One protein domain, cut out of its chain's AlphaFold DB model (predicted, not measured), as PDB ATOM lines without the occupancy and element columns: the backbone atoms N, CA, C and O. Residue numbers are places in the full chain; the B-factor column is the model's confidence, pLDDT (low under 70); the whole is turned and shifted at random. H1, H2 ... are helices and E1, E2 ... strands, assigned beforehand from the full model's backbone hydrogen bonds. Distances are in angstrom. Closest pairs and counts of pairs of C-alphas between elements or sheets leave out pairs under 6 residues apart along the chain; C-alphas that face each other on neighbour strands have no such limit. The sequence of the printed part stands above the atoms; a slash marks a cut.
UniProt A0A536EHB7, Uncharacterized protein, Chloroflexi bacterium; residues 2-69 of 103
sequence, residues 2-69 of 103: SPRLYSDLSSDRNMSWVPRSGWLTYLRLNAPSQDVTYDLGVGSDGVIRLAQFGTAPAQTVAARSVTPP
ATOM      1  N   SER A   2     -38.351  43.597  -9.660       92.94
ATOM      2  CA  SER A   2     -38.056  44.843  -8.923       92.94
ATOM      3  C   SER A   2     -36.912  44.646  -7.907       92.94
ATOM      4  O   SER A   2     -36.735  43.530  -7.415       92.94
ATOM      5  N   PRO A   3     -36.149  45.695  -7.537       94.44
ATOM      6  CA  PRO A   3     -35.054  45.567  -6.567       94.44
ATOM      7  C   PRO A   3     -35.495  45.078  -5.183       94.44
ATOM      8  O   PRO A   3     -34.788  44.287  -4.566       94.44
ATOM      9  N   ARG A   4     -36.672  45.513  -4.704       94.81
ATOM     10  CA  ARG A   4     -37.225  45.054  -3.419       94.81
ATOM     11  C   ARG A   4     -37.594  43.573  -3.454       94.81
ATOM     12  O   ARG A   4     -37.198  42.854  -2.552       94.81
ATOM     13  N   LEU A   5     -38.274  43.115  -4.510       92.69
ATOM     14  CA  LEU A   5     -38.631  41.700  -4.664       92.69
ATOM     15  C   LEU A   5     -37.386  40.813  -4.798       92.69
ATOM     16  O   LEU A   5     -37.331  39.741  -4.214       92.69
ATOM     17  N   TYR A   6     -36.362  41.279  -5.520       94.69
ATOM     18  CA  TYR A   6     -35.074  40.587  -5.574       94.69
ATOM     19  C   TYR A   6     -34.440  40.457  -4.187       94.69
ATOM     20  O   TYR A   6     -34.014  39.368  -3.812       94.69
ATOM     21  N   SER A   7     -34.352  41.564  -3.444       95.25
ATOM     22  CA  SER A   7     -33.738  41.578  -2.115       95.25
ATOM     23  C   SER A   7     -34.468  40.654  -1.149       95.25
ATOM     24  O   SER A   7     -33.810  39.964  -0.388       95.25
ATOM     25  N   ASP A   8     -35.800  40.643  -1.197       94.69
ATOM     26  CA  ASP A   8     -36.638  39.779  -0.369       94.69
ATOM     27  C   ASP A   8     -36.342  38.299  -0.663       94.69
ATOM     28  O   ASP A   8     -35.794  37.600   0.188       94.69
ATOM     29  N   LEU A   9     -36.538  37.866  -1.916       92.81
ATOM     30  CA  LEU A   9     -36.340  36.473  -2.332       92.81
ATOM     31  C   LEU A   9     -34.900  35.985  -2.136       92.81
ATOM     32  O   LEU A   9     -34.689  34.901  -1.608       92.81
ATOM     33  N   SER A  10     -33.899  36.768  -2.550       92.25
ATOM     34  CA  SER A  10     -32.490  36.340  -2.481       92.25
ATOM     35  C   SER A  10     -31.910  36.317  -1.063       92.25
ATOM     36  O   SER A  10     -30.847  35.729  -0.856       92.25
ATOM     37  N   SER A  11     -32.584  36.945  -0.095       94.50
ATOM     38  CA  SER A  11     -32.172  36.947   1.314       94.50
ATOM     39  C   SER A  11     -32.813  35.835   2.150       94.50
ATOM     40  O   SER A  11     -32.361  35.587   3.269       94.50
ATOM     41  N   ASP A  12     -33.828  35.147   1.616       91.94
ATOM     42  CA  ASP A  12     -34.497  34.049   2.308       91.94
ATOM     43  C   ASP A  12     -33.595  32.801   2.402       91.94
ATOM     44  O   ASP A  12     -32.643  32.590   1.636       91.94
ATOM     45  N   ARG A  13     -33.879  31.942   3.382       87.62
ATOM     46  CA  ARG A  13     -33.099  30.737   3.660       87.62
ATOM     47  C   ARG A  13     -33.088  29.824   2.430       87.62
ATOM     48  O   ARG A  13     -34.132  29.408   1.943       87.62
ATOM     49  N   ASN A  14     -31.891  29.439   1.981       78.12
ATOM     50  CA  ASN A  14     -31.664  28.592   0.798       78.12
ATOM     51  C   ASN A  14     -32.131  29.206  -0.540       78.12
ATOM     52  O   ASN A  14     -32.274  28.475  -1.520       78.12
ATOM     53  N   MET A  15     -32.330  30.529  -0.607       87.00
ATOM     54  CA  MET A  15     -32.779  31.237  -1.818       87.00
ATOM     55  C   MET A  15     -31.732  32.200  -2.401       87.00
ATOM     56  O   MET A  15     -32.019  32.955  -3.327       87.00
ATOM     57  N   SER A  16     -30.475  32.117  -1.953       85.06
ATOM     58  CA  SER A  16     -29.365  32.930  -2.482       85.06
ATOM     59  C   SER A  16     -29.076  32.716  -3.976       85.06
ATOM     60  O   SER A  16     -28.369  33.515  -4.588       85.06
ATOM     61  N   TRP A  17     -29.624  31.655  -4.575       83.19
ATOM     62  CA  TRP A  17     -29.500  31.333  -5.996       83.19
ATOM     63  C   TRP A  17     -30.423  32.164  -6.904       83.19
ATOM     64  O   TRP A  17     -30.238  32.147  -8.122       83.19
ATOM     65  N   VAL A  18     -31.414  32.879  -6.354       87.50
ATOM     66  CA  VAL A  18     -32.387  33.648  -7.148       87.50
ATOM     67  C   VAL A  18     -31.665  34.710  -7.994       87.50
ATOM     68  O   VAL A  18     -30.982  35.576  -7.444       87.50
ATOM     69  N   PRO A  19     -31.816  34.706  -9.333       88.31
ATOM     70  CA  PRO A  19     -31.089  35.630 -10.192       88.31
ATOM     71  C   PRO A  19     -31.681  37.044 -10.142       88.31
ATOM     72  O   PRO A  19     -32.898  37.243 -10.124       88.31
ATOM     73  N   ARG A  20     -30.813  38.060 -10.216       91.38
ATOM     74  CA  ARG A  20     -31.230  39.472 -10.303       91.38
ATOM     75  C   ARG A  20     -32.020  39.760 -11.582       91.38
ATOM     76  O   ARG A  20     -33.022  40.476 -11.559       91.38
ATOM     77  N   SER A  21     -31.556  39.209 -12.699       91.12
ATOM     78  CA  SER A  21     -32.201  39.290 -14.007       91.12
ATOM     79  C   SER A  21     -33.067  38.049 -14.229       91.12
ATOM     80  O   SER A  21     -32.576  37.014 -14.671       91.12
ATOM     81  N   GLY A  22     -34.357  38.157 -13.906       85.00
ATOM     82  CA  GLY A  22     -35.326  37.074 -14.066       85.00
ATOM     83  C   GLY A  22     -36.780  37.543 -13.981       85.00
ATOM     84  O   GLY A  22     -37.072  38.731 -13.759       85.00
ATOM     85  N   TRP A  23     -37.687  36.585 -14.162       85.25
ATOM     86  CA  TRP A  23     -39.133  36.724 -14.009       85.25
ATOM     87  C   TRP A  23     -39.640  35.680 -13.011       85.25
ATOM     88  O   TRP A  23     -39.091  34.586 -12.916       85.25
ATOM     89  N   LEU A  24     -40.669  36.046 -12.248       84.75
ATOM     90  CA  LEU A  24     -41.352  35.163 -11.309       84.75
ATOM     91  C   LEU A  24     -42.739  34.870 -11.871       84.75
ATOM     92  O   LEU A  24     -43.426  35.789 -12.319       84.75
ATOM     93  N   THR A  25     -43.141  33.607 -11.836       84.44
ATOM     94  CA  THR A  25     -44.490  33.186 -12.207       84.44
ATOM     95  C   THR A  25     -45.093  32.329 -11.114       84.44
ATOM     96  O   THR A  25     -44.379  31.718 -10.320       84.44
ATOM     97  N   TYR A  26     -46.416  32.288 -11.089       85.44
ATOM     98  CA  TYR A  26     -47.191  31.452 -10.194       85.44
ATOM     99  C   TYR A  26     -47.922  30.395 -11.016       85.44
ATOM    100  O   TYR A  26     -48.607  30.717 -11.989       85.44
ATOM    101  N   LEU A  27     -47.784  29.135 -10.613       83.56
ATOM    102  CA  LEU A  27     -48.482  28.007 -11.215       83.56
ATOM    103  C   LEU A  27     -49.437  27.411 -10.182       83.56
ATOM    104  O   LEU A  27     -49.045  27.139  -9.048       83.56
ATOM    105  N   ARG A  28     -50.686  27.178 -10.590       86.50
ATOM    106  CA  ARG A  28     -51.672  26.438  -9.800       86.50
ATOM    107  C   ARG A  28     -51.909  25.086 -10.450       86.50
ATOM    108  O   ARG A  28     -52.364  25.021 -11.588       86.50
ATOM    109  N   LEU A  29     -51.643  24.019  -9.708       84.62
ATOM    110  CA  LEU A  29     -51.979  22.661 -10.119       84.62
ATOM    111  C   LEU A  29     -53.376  22.316  -9.592       84.62
ATOM    112  O   LEU A  29     -53.652  22.490  -8.405       84.62
ATOM    113  N   ASN A  30     -54.263  21.847 -10.469       92.25
ATOM    114  CA  ASN A  30     -55.555  21.285 -10.074       92.25
ATOM    115  C   ASN A  30     -55.420  19.767  -9.920       92.25
ATOM    116  O   ASN A  30     -55.890  19.009 -10.765       92.25
ATOM    117  N   ALA A  31     -54.703  19.343  -8.882       86.56
ATOM    118  CA  ALA A  31     -54.479  17.940  -8.564       86.56
ATOM    119  C   ALA A  31     -54.395  17.756  -7.037       86.56
ATOM    120  O   ALA A  31     -53.841  18.630  -6.359       86.56
ATOM    121  N   PRO A  32     -54.919  16.649  -6.481       87.31
ATOM    122  CA  PRO A  32     -54.588  16.216  -5.126       87.31
ATOM    123  C   PRO A  32     -53.069  16.137  -4.929       87.31
ATOM    124  O   PRO A  32     -52.344  15.733  -5.836       87.31
ATOM    125  N   SER A  33     -52.569  16.483  -3.739       80.12
ATOM    126  CA  SER A  33     -51.120  16.495  -3.461       80.12
ATOM    127  C   SER A  33     -50.452  15.139  -3.703       80.12
ATOM    128  O   SER A  33     -49.332  15.091  -4.196       80.12
ATOM    129  N   GLN A  34     -51.158  14.043  -3.418       82.25
ATOM    130  CA  GLN A  34     -50.705  12.669  -3.659       82.25
ATOM    131  C   GLN A  34     -50.511  12.318  -5.147       82.25
ATOM    132  O   GLN A  34     -49.770  11.389  -5.454       82.25
ATOM    133  N   ASP A  35     -51.133  13.075  -6.056       86.19
ATOM    134  CA  ASP A  35     -51.018  12.873  -7.503       86.19
ATOM    135  C   ASP A  35     -49.875  13.716  -8.104       86.19
ATOM    136  O   ASP A  35     -49.454  13.497  -9.244       86.19
ATOM    137  N   VAL A  36     -49.317  14.659  -7.332       85.62
ATOM    138  CA  VAL A  36     -48.126  15.427  -7.708       85.62
ATOM    139  C   VAL A  36     -46.892  14.591  -7.384       85.62
ATOM    140  O   VAL A  36     -46.385  14.578  -6.268       85.62
ATOM    141  N   THR A  37     -46.410  13.854  -8.379       85.12
ATOM    142  CA  THR A  37     -45.308  12.889  -8.210       85.12
ATOM    143  C   THR A  37     -43.925  13.466  -8.516       85.12
ATOM    144  O   THR A  37     -42.914  12.855  -8.156       85.12
ATOM    145  N   TYR A  38     -43.860  14.661  -9.112       82.44
ATOM    146  CA  TYR A  38     -42.614  15.313  -9.512       82.44
ATOM    147  C   TYR A  38     -42.561  16.790  -9.104       82.44
ATOM    148  O   TYR A  38     -43.588  17.459  -9.014       82.44
ATOM    149  N   ASP A  39     -41.342  17.281  -8.906       79.88
ATOM    150  CA  ASP A  39     -40.979  18.686  -8.704       79.88
ATOM    151  C   ASP A  39     -39.920  19.105  -9.749       79.88
ATOM    152  O   ASP A  39     -39.460  18.283 -10.548       79.88
ATOM    153  N   LEU A  40     -39.523  20.376  -9.777       79.62
ATOM    154  CA  LEU A  40     -38.419  20.878 -10.593       79.62
ATOM    155  C   LEU A  40     -37.137  20.946  -9.755       79.62
ATOM    156  O   LEU A  40     -37.056  21.672  -8.770       79.62
ATOM    157  N   GLY A  41     -36.109  20.209 -10.172       77.06
ATOM    158  CA  GLY A  41     -34.759  20.285  -9.617       77.06
ATOM    159  C   GLY A  41     -33.778  20.921 -10.598       77.06
ATOM    160  O   GLY A  41     -34.009  20.931 -11.806       77.06
ATOM    161  N   VAL A  42     -32.653  21.423 -10.089       74.25
ATOM    162  CA  VAL A  42     -31.547  21.931 -10.914       74.25
ATOM    163  C   VAL A  42     -30.360  20.978 -10.772       74.25
ATOM    164  O   VAL A  42     -29.946  20.644  -9.660       74.25
ATOM    165  N   GLY A  43     -29.849  20.484 -11.901       72.69
ATOM    166  CA  GLY A  43     -28.654  19.645 -11.945       72.69
ATOM    167  C   GLY A  43     -27.380  20.436 -11.638       72.69
ATOM    168  O   GLY A  43     -27.367  21.666 -11.666       72.69
ATOM    169  N   SER A  44     -26.275  19.734 -11.375       75.38
ATOM    170  CA  SER A  44     -24.953  20.363 -11.191       75.38
ATOM    171  C   SER A  44     -24.449  21.093 -12.443       75.38
ATOM    172  O   SER A  44     -23.572  21.946 -12.351       75.38
ATOM    173  N   ASP A  45     -25.018  20.769 -13.602       80.56
ATOM    174  CA  ASP A  45     -24.821  21.414 -14.900       80.56
ATOM    175  C   ASP A  45     -25.697  22.667 -15.095       80.56
ATOM    176  O   ASP A  45     -25.665  23.282 -16.159       80.56
ATOM    177  N   GLY A  46     -26.498  23.048 -14.093       72.19
ATOM    178  CA  GLY A  46     -27.436  24.168 -14.175       72.19
ATOM    179  C   GLY A  46     -28.690  23.873 -15.003       72.19
ATOM    180  O   GLY A  46     -29.495  24.775 -15.237       72.19
ATOM    181  N   VAL A  47     -28.884  22.627 -15.451       78.44
ATOM    182  CA  VAL A  47     -30.036  22.229 -16.271       78.44
ATOM    183  C   VAL A  47     -31.221  21.879 -15.372       78.44
ATOM    184  O   VAL A  47     -31.081  21.131 -14.403       78.44
ATOM    185  N   ILE A  48     -32.409  22.388 -15.710       77.44
ATOM    186  CA  ILE A  48     -33.658  22.052 -15.010       77.44
ATOM    187  C   ILE A  48     -34.082  20.623 -15.376       77.44
ATOM    188  O   ILE A  48     -34.138  20.260 -16.551       77.44
ATOM    189  N   ARG A  49     -34.388  19.804 -14.368       80.56
ATOM    190  CA  ARG A  49     -34.758  18.386 -14.493       80.56
ATOM    191  C   ARG A  49     -35.969  18.079 -13.611       80.56
ATOM    192  O   ARG A  49     -36.188  18.750 -12.607       80.56
ATOM    193  N   LEU A  50     -36.731  17.039 -13.952       82.88
ATOM    194  CA  LEU A  50     -37.761  16.516 -13.049       82.88
ATOM    195  C   LEU A  50     -37.093  15.868 -11.828       82.88
ATOM    196  O   LEU A  50     -36.276  14.956 -11.967       82.88
ATOM    197  N   ALA A  51     -37.468  16.333 -10.644       79.56
ATOM    198  CA  ALA A  51     -37.153  15.735  -9.356       79.56
ATOM    199  C   ALA A  51     -38.359  14.933  -8.857       79.56
ATOM    200  O   ALA A  51     -39.488  15.199  -9.259       79.56
ATOM    201  N   GLN A  52     -38.155  13.961  -7.972       81.00
ATOM    202  CA  GLN A  52     -39.281  13.332  -7.281       81.00
ATOM    203  C   GLN A  52     -39.901  14.346  -6.313       81.00
ATOM    204  O   GLN A  52     -39.174  15.091  -5.649       81.00
ATOM    205  N   PHE A  53     -41.228  14.379  -6.211       80.56
ATOM    206  CA  PHE A  53     -41.891  15.249  -5.244       80.56
ATOM    207  C   PHE A  53     -41.388  14.961  -3.817       80.56
ATOM    208  O   PHE A  53     -41.263  13.801  -3.421       80.56
ATOM    209  N   GLY A  54     -41.054  16.014  -3.063       77.38
ATOM    210  CA  GLY A  54     -40.469  15.898  -1.721       77.38
ATOM    211  C   GLY A  54     -38.949  15.684  -1.675       77.38
ATOM    212  O   GLY A  54     -38.413  15.401  -0.603       77.38
ATOM    213  N   THR A  55     -38.235  15.821  -2.801       74.81
ATOM    214  CA  THR A  55     -36.760  15.837  -2.808       74.81
ATOM    215  C   THR A  55     -36.244  16.984  -1.932       74.81
ATOM    216  O   THR A  55     -36.711  18.117  -2.040       74.81
ATOM    217  N   ALA A  56     -35.283  16.699  -1.048       69.38
ATOM    218  CA  ALA A  56     -34.733  17.708  -0.150       69.38
ATOM    219  C   ALA A  56     -34.051  18.859  -0.931       69.38
ATOM    220  O   ALA A  56     -33.406  18.605  -1.955       69.38
ATOM    221  N   PRO A  57     -34.140  20.114  -0.445       64.12
ATOM    222  CA  PRO A  57     -33.520  21.265  -1.098       64.12
ATOM    223  C   PRO A  57     -32.009  21.089  -1.304       64.12
ATOM    224  O   PRO A  57     -31.332  20.471  -0.484       64.12
ATOM    225  N   ALA A  58     -31.478  21.686  -2.376       59.53
ATOM    226  CA  ALA A  58     -30.052  21.713  -2.729       59.53
ATOM    227  C   ALA A  58     -29.394  20.353  -3.037       59.53
ATOM    228  O   ALA A  58     -28.175  20.289  -3.210       59.53
ATOM    229  N   GLN A  59     -30.166  19.272  -3.174       60.16
ATOM    230  CA  GLN A  59     -29.635  18.049  -3.770       60.16
ATOM    231  C   GLN A  59     -29.586  18.195  -5.290       60.16
ATOM    232  O   GLN A  59     -30.604  18.424  -5.942       60.16
ATOM    233  N   THR A  60     -28.392  18.062  -5.867       57.94
ATOM    234  CA  THR A  60     -28.222  17.986  -7.319       57.94
ATOM    235  C   THR A  60     -28.945  16.755  -7.843       57.94
ATOM    236  O   THR A  60     -28.580  15.623  -7.520       57.94
ATOM    237  N   VAL A  61     -29.972  16.978  -8.660       61.22
ATOM    238  CA  VAL A  61     -30.752  15.898  -9.260       61.22
ATOM    239  C   VAL A  61     -29.971  15.360 -10.451       61.22
ATOM    240  O   VAL A  61     -29.786  16.050 -11.455       61.22
ATOM    241  N   ALA A  62     -29.478  14.127 -10.329       61.66
ATOM    242  CA  ALA A  62     -28.857  13.433 -11.448       61.66
ATOM    243  C   ALA A  62     -29.855  13.307 -12.609       61.66
ATOM    244  O   ALA A  62     -31.068  13.231 -12.407       61.66
ATOM    245  N   ALA A  63     -29.341  13.253 -13.838       57.66
ATOM    246  CA  ALA A  63     -30.147  12.959 -15.012       57.66
ATOM    247  C   ALA A  63     -30.884  11.624 -14.827       57.66
ATOM    248  O   ALA A  63     -30.288  10.560 -14.972       57.66
ATOM    249  N   ARG A  64     -32.179  11.666 -14.503       60.53
ATOM    250  CA  ARG A  64     -33.026  10.478 -14.527       60.53
ATOM    251  C   ARG A  64     -33.752  10.437 -15.860       60.53
ATOM    252  O   ARG A  64     -34.449  11.386 -16.212       60.53
ATOM    253  N   SER A  65     -33.602   9.333 -16.584       53.94
ATOM    254  CA  SER A  65     -34.469   9.015 -17.713       53.94
ATOM    255  C   SER A  65     -35.882   8.828 -17.171       53.94
ATOM    256  O   SER A  65     -36.214   7.780 -16.618       53.94
ATOM    257  N   VAL A  66     -36.697   9.874 -17.252       55.19
ATOM    258  CA  VAL A  66     -38.135   9.754 -17.035       55.19
ATOM    259  C   VAL A  66     -38.676   9.198 -18.339       55.19
ATOM    260  O   VAL A  66     -38.725   9.914 -19.334       55.19
ATOM    261  N   THR A  67     -39.016   7.910 -18.376       55.34
ATOM    262  CA  THR A  67     -39.868   7.401 -19.451       55.34
ATOM    263  C   THR A  67     -41.227   8.048 -19.213       55.34
ATOM    264  O   THR A  67     -41.856   7.715 -18.204       55.34
ATOM    265  N   PRO A  68     -41.669   9.019 -20.036       51.19
ATOM    266  CA  PRO A  68     -43.008   9.559 -19.874       51.19
ATOM    267  C   PRO A  68     -43.985   8.382 -19.939       51.19
ATOM    268  O   PRO A  68     -43.752   7.463 -20.736       51.19
ATOM    269  N   PRO A  69     -45.051   8.359 -19.117       52.44
ATOM    270  CA  PRO A  69     -46.116   7.409 -19.355       52.44
ATOM    271  C   PRO A  69     -46.564   7.656 -20.792       52.44
ATOM    272  O   PRO A  69     -47.027   8.745 -21.139       52.44
TER     273      PRO A  69
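This is residues 2 to 69 of the 103 residues of an uncharacterized protein of Chloroflexi bacterium (UniProt A0A536EHB7). This model has little regular structure: a short helix, H1, sits at one end, and a small two-stranded hairpin, E1 and E2, lies well away from it. A long loop joins them, its residues 25 to 32 sticking out free, and the last stretch winds past the hairpin as a tail. The 68 printed residues, 19 of them in named elements, run H1, E1, E2; the class is mixed, the sheet antiparallel. The whole is loose, with a radius of gyration of the C-alphas of 14.2 A and spans of 42 by 30 by 19 A.

In H1, residues 3 to 11, every O i to N i+4 pair is within hydrogen-bond range. E1, residues 38 to 42, and E2, residues 48 to 52, form an antiparallel hairpin at 138 degrees; N 39 and O 51 are 2.8 A apart, within hydrogen-bond range. H1 and E2 are apart.

H1 begins at C-alpha 3 (-35.054, 45.567, -6.567) and spans 12.0 A. E1 spans 13.0 A. E2 spans 12.9 A and ends at C-alpha 52 (-39.281, 13.332, -7.281).

The C-alphas farthest apart, of Arg 4 and Pro 69, are 41.8 A apart. The printed part has no cut. The link from H1 to E1 is long. Residues 56 to 69 have pLDDT under 70.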